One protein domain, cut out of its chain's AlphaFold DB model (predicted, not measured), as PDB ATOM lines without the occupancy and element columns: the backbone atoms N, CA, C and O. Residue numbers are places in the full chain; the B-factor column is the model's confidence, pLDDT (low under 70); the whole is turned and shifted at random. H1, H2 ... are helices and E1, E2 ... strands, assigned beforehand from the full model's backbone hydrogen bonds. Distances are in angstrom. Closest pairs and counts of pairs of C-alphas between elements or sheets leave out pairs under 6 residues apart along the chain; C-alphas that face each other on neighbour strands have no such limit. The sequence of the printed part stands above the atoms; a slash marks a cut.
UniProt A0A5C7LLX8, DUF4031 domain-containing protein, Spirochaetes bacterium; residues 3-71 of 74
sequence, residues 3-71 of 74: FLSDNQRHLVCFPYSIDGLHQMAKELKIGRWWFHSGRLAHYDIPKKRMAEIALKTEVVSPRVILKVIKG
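AT A GLANCE: This is residues 3 to 71 of the 74 residues of the protein "DUF4031 domain-containing protein" of Spirochaetes bacterium (UniProt A0A5C7LLX8). A small antiparallel sheet, in the order E1, E2, E3, is the middle of three layers, with H1 over one face and H3 over the other. H2 only grazes the sheet. The 69 printed residues hold three named helices and three named strands, mixed in class, running E1 E2 H1 E3 H2 H3. The whole is compact, radius of gyration of the C-alphas 10.5 A, spanning 28 by 23 by 17 A.

HOW THE PARTS SIT: E2, residues 10 to 14, forms a hairpin with E1, residues 3 to 5; N 4 and O 12 are 2.8 A apart. E3, residues 42 to 44, is its other antiparallel neighbour, with N 11 and O 43 at 2.8 A. H1, residues 18 to 27, lies over E2; their closest C-alphas, of Cys 13 and Leu 21, are 5.9 A apart. On the opposite face is H3, residues 62 to 69; its closest C-alphas with E2, of Val 12 and Ile 65, are 6.8 A apart. O i to N i+4 pairs are within hydrogen-bond range throughout H1 and H3, and 2 of 4 in H2, residues 47 to 54.

IN THESE COORDINATES: E1 begins at C-alpha 3 (80.512, 43.425, 34.012). E2 measures 13.4 A and H1 14.4 A. H3 ends at C-alpha 69 (73.075, 33.667, 35.783).

THE WHOLE: The printed part has no cut. The link from H1 to E3 is long, 14 residues. No printed residue is under 70 in pLDDT.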
ATOM      1  N   PHE A   3      81.868  42.930  33.786       98.25
ATOM      2  CA  PHE A   3      80.512  43.425  34.012       98.25
ATOM      3  C   PHE A   3      79.758  43.387  32.697       98.25
ATOM      4  O   PHE A   3      80.244  43.901  31.694       98.25
ATOM      5  N   LEU A   4      78.594  42.758  32.705       98.44
ATOM      6  CA  LEU A   4      77.777  42.540  31.524       98.44
ATOM      7  C   LEU A   4      76.446  43.245  31.735       98.44
ATOM      8  O   LEU A   4      75.840  43.111  32.801       98.44
ATOM      9  N   SER A   5      75.978  43.968  30.728       98.44
ATOM     10  CA  SER A   5      74.660  44.600  30.765       98.44
ATOM     11  C   SER A   5      73.892  44.383  29.476       98.44
ATOM     12  O   SER A   5      74.492  44.108  28.443       98.44
ATOM     13  N   ASP A   6      72.581  44.581  29.499       97.94
ATOM     14  CA  ASP A   6      71.771  44.618  28.285       97.94
ATOM     15  C   ASP A   6      70.976  45.928  28.144       97.94
ATOM     16  O   ASP A   6      70.944  46.790  29.028       97.94
ATOM     17  N   ASN A   7      70.293  46.074  27.008       96.12
ATOM     18  CA  ASN A   7      69.439  47.231  26.730       96.12
ATOM     19  C   ASN A   7      68.121  47.230  27.530       96.12
ATOM     20  O   ASN A   7      67.339  48.171  27.417       96.12
ATOM     21  N   GLN A   8      67.863  46.195  28.337       97.12
ATOM     22  CA  GLN A   8      66.709  46.095  29.235       97.12
ATOM     23  C   GLN A   8      67.046  46.504  30.675       97.12
ATOM     24  O   GLN A   8      66.160  46.499  31.530       97.12
ATOM     25  N   ARG A   9      68.278  46.996  30.898       98.06
ATOM     26  CA  ARG A   9      68.844  47.450  32.180       98.06
ATOM     27  C   ARG A   9      69.321  46.321  33.083       98.06
ATOM     28  O   ARG A   9      69.757  46.636  34.184       98.06
ATOM     29  N   HIS A  10      69.315  45.067  32.647       98.31
ATOM     30  CA  HIS A  10      69.878  44.002  33.464       98.31
ATOM     31  C   HIS A  10      71.395  44.159  33.537       98.31
ATOM     32  O   HIS A  10      72.048  44.487  32.544       98.31
ATOM     33  N   LEU A  11      71.951  43.910  34.716       98.50
ATOM     34  CA  LEU A  11      73.366  44.041  35.010       98.50
ATOM     35  C   LEU A  11      73.829  42.867  35.874       98.50
ATOM     36  O   LEU A  11      73.282  42.607  36.951       98.50
ATOM     37  N   VAL A  12      74.862  42.174  35.401       98.31
ATOM     38  CA  VAL A  12      75.454  40.999  36.054       98.31
ATOM     39  C   VAL A  12      76.976  41.010  35.951       98.31
ATOM     40  O   VAL A  12      77.559  41.752  35.161       98.31
ATOM     41  N   CYS A  13      77.631  40.155  36.735       98.19
ATOM     42  CA  CYS A  13      79.073  39.951  36.679       98.19
ATOM     43  C   CYS A  13      79.436  38.559  36.148       98.19
ATOM     44  O   CYS A  13      78.653  37.616  36.256       98.19
ATOM     45  N   PHE A  14      80.653  38.425  35.622       97.38
ATOM     46  CA  PHE A  14      81.256  37.139  35.281       97.38
ATOM     47  C   PHE A  14      82.670  37.007  35.894       97.38
ATOM     48  O   PHE A  14      83.496  37.918  35.711       97.38
ATOM     49  N   PRO A  15      82.988  35.896  36.594       96.81
ATOM     50  CA  PRO A  15      82.094  34.788  36.961       96.81
ATOM     51  C   PRO A  15      80.895  35.233  37.812       96.81
ATOM     52  O   PRO A  15      80.997  36.191  38.579       96.81
ATOM     53  N   TYR A  16      79.751  34.570  37.632       97.56
ATOM     54  CA  TYR A  16      78.522  34.907  38.345       97.56
ATOM     55  C   TYR A  16      78.581  34.426  39.798       97.56
ATOM     56  O   TYR A  16      78.805  33.247  40.068       97.56
ATOM     57  N   SER A  17      78.347  35.338  40.737       97.25
ATOM     58  CA  SER A  17      78.116  35.033  42.151       97.25
ATOM     59  C   SER A  17      77.375  36.193  42.813       97.25
ATOM     60  O   SER A  17      77.488  37.332  42.367       97.25
ATOM     61  N   ILE A  18      76.638  35.936  43.898       97.50
ATOM     62  CA  ILE A  18      75.920  36.997  44.628       97.50
ATOM     63  C   ILE A  18      76.892  38.044  45.191       97.50
ATOM     64  O   ILE A  18      76.663  39.244  45.037       97.50
ATOM     65  N   ASP A  19      78.016  37.604  45.755       97.94
ATOM     66  CA  ASP A  19      79.058  38.512  46.248       97.94
ATOM     67  C   ASP A  19      79.671  39.339  45.112       97.94
ATOM     68  O   ASP A  19      79.909  40.537  45.269       97.94
ATOM     69  N   GLY A  20      79.855  38.731  43.935       97.94
ATOM     70  CA  GLY A  20      80.308  39.422  42.733       97.94
ATOM     71  C   GLY A  20      79.316  40.481  42.259       97.94
ATOM     72  O   GLY A  20      79.728  41.592  41.926       97.94
ATOM     73  N   LEU A  21      78.011  40.197  42.315       98.19
ATOM     74  CA  LEU A  21      76.971  41.179  42.000       98.19
ATOM     75  C   LEU A  21      77.022  42.375  42.958       98.19
ATOM     76  O   LEU A  21      76.924  43.523  42.521       98.19
ATOM     77  N   HIS A  22      77.203  42.130  44.257       98.25
ATOM     78  CA  HIS A  22      77.315  43.195  45.253       98.25
ATOM     79  C   HIS A  22      78.600  44.018  45.084       98.25
ATOM     80  O   HIS A  22      78.557  45.248  45.181       98.25
ATOM     81  N   GLN A  23      79.722  43.369  44.772       98.31
ATOM     82  CA  GLN A  23      80.986  44.050  44.496       98.31
ATOM     83  C   GLN A  23      80.902  44.903  43.222       98.31
ATOM     84  O   GLN A  23      81.297  46.068  43.238       98.31
ATOM     85  N   MET A  24      80.313  44.366  42.152       98.31
ATOM     86  CA  MET A  24      80.037  45.093  40.911       98.31
ATOM     87  C   MET A  24      79.161  46.325  41.164       98.31
ATOM     88  O   MET A  24      79.481  47.421  40.709       98.31
ATOM     89  N   ALA A  25      78.064  46.174  41.913       98.25
ATOM     90  CA  ALA A  25      77.185  47.295  42.229       98.25
ATOM     91  C   ALA A  25      77.911  48.382  43.035       98.25
ATOM     92  O   ALA A  25      77.739  49.570  42.759       98.25
ATOM     93  N   LYS A  26      78.777  47.995  43.981       98.31
ATOM     94  CA  LYS A  26      79.621  48.930  44.740       98.31
ATOM     95  C   LYS A  26      80.567  49.710  43.821       98.31
ATOM     96  O   LYS A  26      80.647  50.931  43.938       98.31
ATOM     97  N   GLU A  27      81.232  49.029  42.892       98.12
ATOM     98  CA  GLU A  27      82.175  49.632  41.941       98.12
ATOM     99  C   GLU A  27      81.484  50.599  40.967       98.12
ATOM    100  O   GLU A  27      81.944  51.720  40.740       98.12
ATOM    101  N   LEU A  28      80.305  50.219  40.474       97.94
ATOM    102  CA  LEU A  28      79.487  51.032  39.573       97.94
ATOM    103  C   LEU A  28      78.639  52.092  40.298       97.94
ATOM    104  O   LEU A  28      77.917  52.868  39.656       97.94
ATOM    105  N   LYS A  29      78.733  52.170  41.632       98.06
ATOM    106  CA  LYS A  29      77.934  53.055  42.494       98.06
ATOM    107  C   LYS A  29      76.424  52.876  42.271       98.06
ATOM    108  O   LYS A  29      75.687  53.856  42.163       98.06
ATOM    109  N   ILE A  30      75.960  51.638  42.133       98.00
ATOM    110  CA  ILE A  30      74.541  51.274  42.035       98.00
ATOM    111  C   ILE A  30      74.049  50.868  43.427       98.00
ATOM    112  O   ILE A  30      74.640  50.025  44.098       98.00
ATOM    113  N   GLY A  31      72.967  51.502  43.883       97.31
ATOM    114  CA  GLY A  31      72.394  51.240  45.203       97.31
ATOM    115  C   GLY A  31      71.798  49.835  45.324       97.31
ATOM    116  O   GLY A  31      71.266  49.291  44.358       97.31
ATOM    117  N   ARG A  32      71.829  49.261  46.536       97.06
ATOM    118  CA  ARG A  32      71.332  47.899  46.818       97.06
ATOM    119  C   ARG A  32      69.833  47.714  46.544       97.06
ATOM    120  O   ARG A  32      69.414  46.596  46.300       97.06
ATOM    121  N   TRP A  33      69.041  48.785  46.531       97.50
ATOM    122  CA  TRP A  33      67.611  48.739  46.190       97.50
ATOM    123  C   TRP A  33      67.328  48.392  44.719       97.50
ATOM    124  O   TRP A  33      66.194  48.072  44.387       97.50
ATOM    125  N   TRP A  34      68.343  48.432  43.849       98.31
ATOM    126  CA  TRP A  34      68.257  47.927  42.474       98.31
ATOM    127  C   TRP A  34      68.595  46.438  42.353       98.31
ATOM    128  O   TRP A  34      68.625  45.907  41.247       98.31
ATOM    129  N   PHE A  35      68.899  45.768  43.465       98.38
ATOM    130  CA  PHE A  35      69.139  44.335  43.471       98.38
ATOM    131  C   PHE A  35      67.815  43.577  43.412       98.38
ATOM    132  O   PHE A  35      67.001  43.649  44.334       98.38
ATOM    133  N   HIS A  36      67.635  42.796  42.355       97.19
ATOM    134  CA  HIS A  36      66.549  41.841  42.235       97.19
ATOM    135  C   HIS A  36      67.006  40.507  42.812       97.19
ATOM    136  O   HIS A  36      67.737  39.753  42.174       97.19
ATOM    137  N   SER A  37      66.585  40.208  44.040       93.88
ATOM    138  CA  SER A  37      66.798  38.895  44.648       93.88
ATOM    139  C   SER A  37      65.870  37.850  44.028       93.88
ATOM    140  O   SER A  37      64.700  38.132  43.775       93.88
ATOM    141  N   GLY A  38      66.353  36.623  43.843       93.62
ATOM    142  CA  GLY A  38      65.534  35.503  43.384       93.62
ATOM    143  C   GLY A  38      66.350  34.467  42.620       93.62
ATOM    144  O   GLY A  38      67.577  34.468  42.667       93.62
ATOM    145  N   ARG A  39      65.656  33.597  41.874       90.94
ATOM    146  CA  ARG A  39      66.290  32.564  41.034       90.94
ATOM    147  C   ARG A  39      67.219  33.156  39.974       90.94
ATOM    148  O   ARG A  39      68.202  32.526  39.605       90.94
ATOM    149  N   LEU A  40      66.880  34.342  39.474       94.94
ATOM    150  CA  LEU A  40      67.657  35.061  38.474       94.94
ATOM    151  C   LEU A  40      68.229  36.333  39.089       94.94
ATOM    152  O   LEU A  40      67.861  37.423  38.666       94.94
ATOM    153  N   ALA A  41      69.032  36.211  40.146       98.06
ATOM    154  CA  ALA A  41      69.504  37.390  40.855       98.06
ATOM    155  C   ALA A  41      70.376  38.277  39.951       98.06
ATOM    156  O   ALA A  41      71.280  37.800  39.270       98.06
ATOM    157  N   HIS A  42      70.085  39.573  39.925       98.25
ATOM    158  CA  HIS A  42      70.801  40.566  39.122       98.25
ATOM    159  C   HIS A  42      70.576  41.964  39.698       98.25
ATOM    160  O   HIS A  42      69.777  42.151  40.619       98.25
ATOM    161  N   TYR A  43      71.283  42.951  39.160       98.62
ATOM    162  CA  TYR A  43      70.974  44.357  39.392       98.62
ATOM    163  C   TYR A  43      70.277  44.958  38.181       98.62
ATOM    164  O   TYR A  43      70.592  44.600  37.049       98.62
ATOM    165  N   ASP A  44      69.406  45.927  38.429       98.38
ATOM    166  CA  ASP A  44      68.904  46.824  37.396       98.38
ATOM    167  C   ASP A  44      69.732  48.117  37.338       98.38
ATOM    168  O   ASP A  44      70.123  48.705  38.351       98.38
ATOM    169  N   ILE A  45      69.978  48.608  36.128       98.38
ATOM    170  CA  ILE A  45      70.609  49.904  35.894       98.38
ATOM    171  C   ILE A  45      69.534  50.996  36.003       98.38
ATOM    172  O   ILE A  45      68.521  50.944  35.293       98.38
ATOM    173  N   PRO A  46      69.741  52.054  36.812       97.81
ATOM    174  CA  PRO A  46      68.847  53.206  36.810       97.81
ATOM    175  C   PRO A  46      68.696  53.763  35.391       97.81
ATOM    176  O   PRO A  46      69.694  54.047  34.733       97.81
ATOM    177  N   LYS A  47      67.460  53.996  34.926       97.38
ATOM    178  CA  LYS A  47      67.183  54.426  33.537       97.38
ATOM    179  C   LYS A  47      68.034  55.627  33.091       97.38
ATOM    180  O   LYS A  47      68.525  55.657  31.971       97.38
ATOM    181  N   LYS A  48      68.260  56.594  33.989       97.75
ATOM    182  CA  LYS A  48      69.064  57.804  33.726       97.75
ATOM    183  C   LYS A  48      70.581  57.556  33.637       97.75
ATOM    184  O   LYS A  48      71.301  58.448  33.216       97.75
ATOM    185  N   ARG A  49      71.066  56.378  34.045       97.94
ATOM    186  CA  ARG A  49      72.490  55.999  34.067       97.94
ATOM    187  C   ARG A  49      72.846  54.906  33.056       97.94
ATOM    188  O   ARG A  49      73.991  54.476  33.035       97.94
ATOM    189  N   MET A  50      71.911  54.473  32.204       97.50
ATOM    190  CA  MET A  50      72.171  53.422  31.208       97.50
ATOM    191  C   MET A  50      73.380  53.731  30.323       97.50
ATOM    192  O   MET A  50      74.249  52.881  30.192       97.50
ATOM    193  N   ALA A  51      73.469  54.949  29.781       97.38
ATOM    194  CA  ALA A  51      74.588  55.344  28.926       97.38
ATOM    195  C   ALA A  51      75.931  55.342  29.679       97.38
ATOM    196  O   ALA A  51      76.926  54.856  29.161       97.38
ATOM    197  N   GLU A  52      75.955  55.837  30.921       97.81
ATOM    198  CA  GLU A  52      77.162  55.851  31.759       97.81
ATOM    199  C   GLU A  52      77.639  54.431  32.089       97.81
ATOM    200  O   GLU A  52      78.832  54.143  32.029       97.81
ATOM    201  N   ILE A  53      76.709  53.549  32.466       97.88
ATOM    202  CA  ILE A  53      77.036  52.179  32.858       97.88
ATOM    203  C   ILE A  53      77.420  51.341  31.640       97.88
ATOM    204  O   ILE A  53      78.400  50.617  31.733       97.88
ATOM    205  N   ALA A  54      76.747  51.503  30.497       96.88
ATOM    206  CA  ALA A  54      77.073  50.791  29.258       96.88
ATOM    207  C   ALA A  54      78.513  51.036  28.769       96.88
ATOM    208  O   ALA A  54      79.089  50.179  28.115       96.88
ATOM    209  N   LEU A  55      79.120  52.182  29.104       97.81
ATOM    210  CA  LEU A  55      80.533  52.464  28.806       97.81
ATOM    211  C   LEU A  55      81.514  51.716  29.724       97.81
ATOM    212  O   LEU A  55      82.704  51.648  29.433       97.81
ATOM    213  N   LYS A  56      81.033  51.197  30.857       97.88
ATOM    214  CA  LYS A  56      81.812  50.474  31.877       97.88
ATOM    215  C   LYS A  56      81.547  48.969  31.855       97.88
ATOM    216  O   LYS A  56      82.116  48.233  32.660       97.88
ATOM    217  N   THR A  57      80.652  48.522  30.986       97.94
ATOM    218  CA  THR A  57      80.202  47.141  30.886       97.94
ATOM    219  C   THR A  57      80.323  46.668  29.448       97.94
ATOM    220  O   THR A  57      80.381  47.442  28.497       97.94
ATOM    221  N   GLU A  58      80.350  45.359  29.282       98.12
ATOM    222  CA  GLU A  58      80.171  44.730  27.988       98.12
ATOM    223  C   GLU A  58      78.667  44.606  27.721       98.12
ATOM    224  O   GLU A  58      77.941  43.928  28.456       98.12
ATOM    225  N   VAL A  59      78.179  45.301  26.692       97.94
ATOM    226  CA  VAL A  59      76.767  45.234  26.308       97.94
ATOM    227  C   VAL A  59      76.521  43.939  25.540       97.94
ATOM    228  O   VAL A  59      77.029  43.743  24.440       97.94
ATOM    229  N   VAL A  60      75.713  43.062  26.123       98.38
ATOM    230  CA  VAL A  60      75.382  41.738  25.595       98.38
ATOM    231  C   VAL A  60      73.876  41.597  25.385       98.38
ATOM    232  O   VAL A  60      73.073  42.453  25.764       98.38
ATOM    233  N   SER A  61      73.458  40.495  24.762       98.12
ATOM    234  CA  SER A  61      72.030  40.203  24.627       98.12
ATOM    235  C   SER A  61      71.417  39.739  25.962       98.12
ATOM    236  O   SER A  61      72.097  39.091  26.760       98.12
ATOM    237  N   PRO A  62      70.104  39.928  26.178       97.81
ATOM    238  CA  PRO A  62      69.406  39.403  27.358       97.81
ATOM    239  C   PRO A  62      69.554  37.881  27.533       97.81
ATOM    240  O   PRO A  62      69.555  37.358  28.646       97.81
ATOM    241  N   ARG A  63      69.722  37.140  26.426       97.69
ATOM    242  CA  ARG A  63      69.972  35.690  26.460       97.69
ATOM    243  C   ARG A  63      71.322  35.360  27.100       97.69
ATOM    244  O   ARG A  63      71.414  34.357  27.797       97.69
ATOM    245  N   VAL A  64      72.339  36.196  26.886       98.06
ATOM    246  CA  VAL A  64      73.670  36.047  27.496       98.06
ATOM    247  C   VAL A  64      73.604  36.310  29.000       98.06
ATOM    248  O   VAL A  64      74.153  35.532  29.773       98.06
ATOM    249  N   ILE A  65      72.847  37.325  29.432       98.00
ATOM    250  CA  ILE A  65      72.592  37.580  30.859       98.00
ATOM    251  C   ILE A  65      72.013  36.329  31.537       98.00
ATOM    252  O   ILE A  65      72.513  35.886  32.570       98.00
ATOM    253  N   LEU A  66      71.003  35.704  30.921       97.12
ATOM    254  CA  LEU A  66      70.393  34.480  31.448       97.12
ATOM    255  C   LEU A  66      71.365  33.296  31.505       97.12
ATOM    256  O   LEU A  66      71.307  32.531  32.464       97.12
ATOM    257  N   LYS A  67      72.233  33.130  30.500       97.69
ATOM    258  CA  LYS A  67      73.279  32.095  30.493       97.69
ATOM    259  C   LYS A  67      74.230  32.265  31.673       97.69
ATOM    260  O   LYS A  67      74.416  31.336  32.451       97.69
ATOM    261  N   VAL A  68      74.737  33.480  31.861       97.44
ATOM    262  CA  VAL A  68      75.670  33.825  32.943       97.44
ATOM    263  C   VAL A  68      75.063  33.540  34.315       97.44
ATOM    264  O   VAL A  68      75.694  32.887  35.141       97.44
ATOM    265  N   ILE A  69      73.810  33.948  34.538       96.62
ATOM    266  CA  ILE A  69      73.075  33.667  35.783       96.62
ATOM    267  C   ILE A  69      72.901  32.156  36.017       96.62
ATOM    268  O   ILE A  69      72.904  31.699  37.160       96.62
ATOM    269  N   LYS A  70      72.756  31.363  34.948       95.75
ATOM    270  CA  LYS A  70      72.663  29.894  35.005       95.75
ATOM    271  C   LYS A  70      74.021  29.195  35.155       95.75
ATOM    272  O   LYS A  70      74.048  27.970  35.224       95.75
ATOM    273  N   GLY A  71      75.123  29.945  35.231       92.56
ATOM    274  CA  GLY A  71      76.478  29.402  35.345       92.56
ATOM    275  C   GLY A  71      77.104  28.992  34.010       92.56
ATOM    276  O   GLY A  71      78.130  28.317  34.000       92.56
TER     277      GLY A  71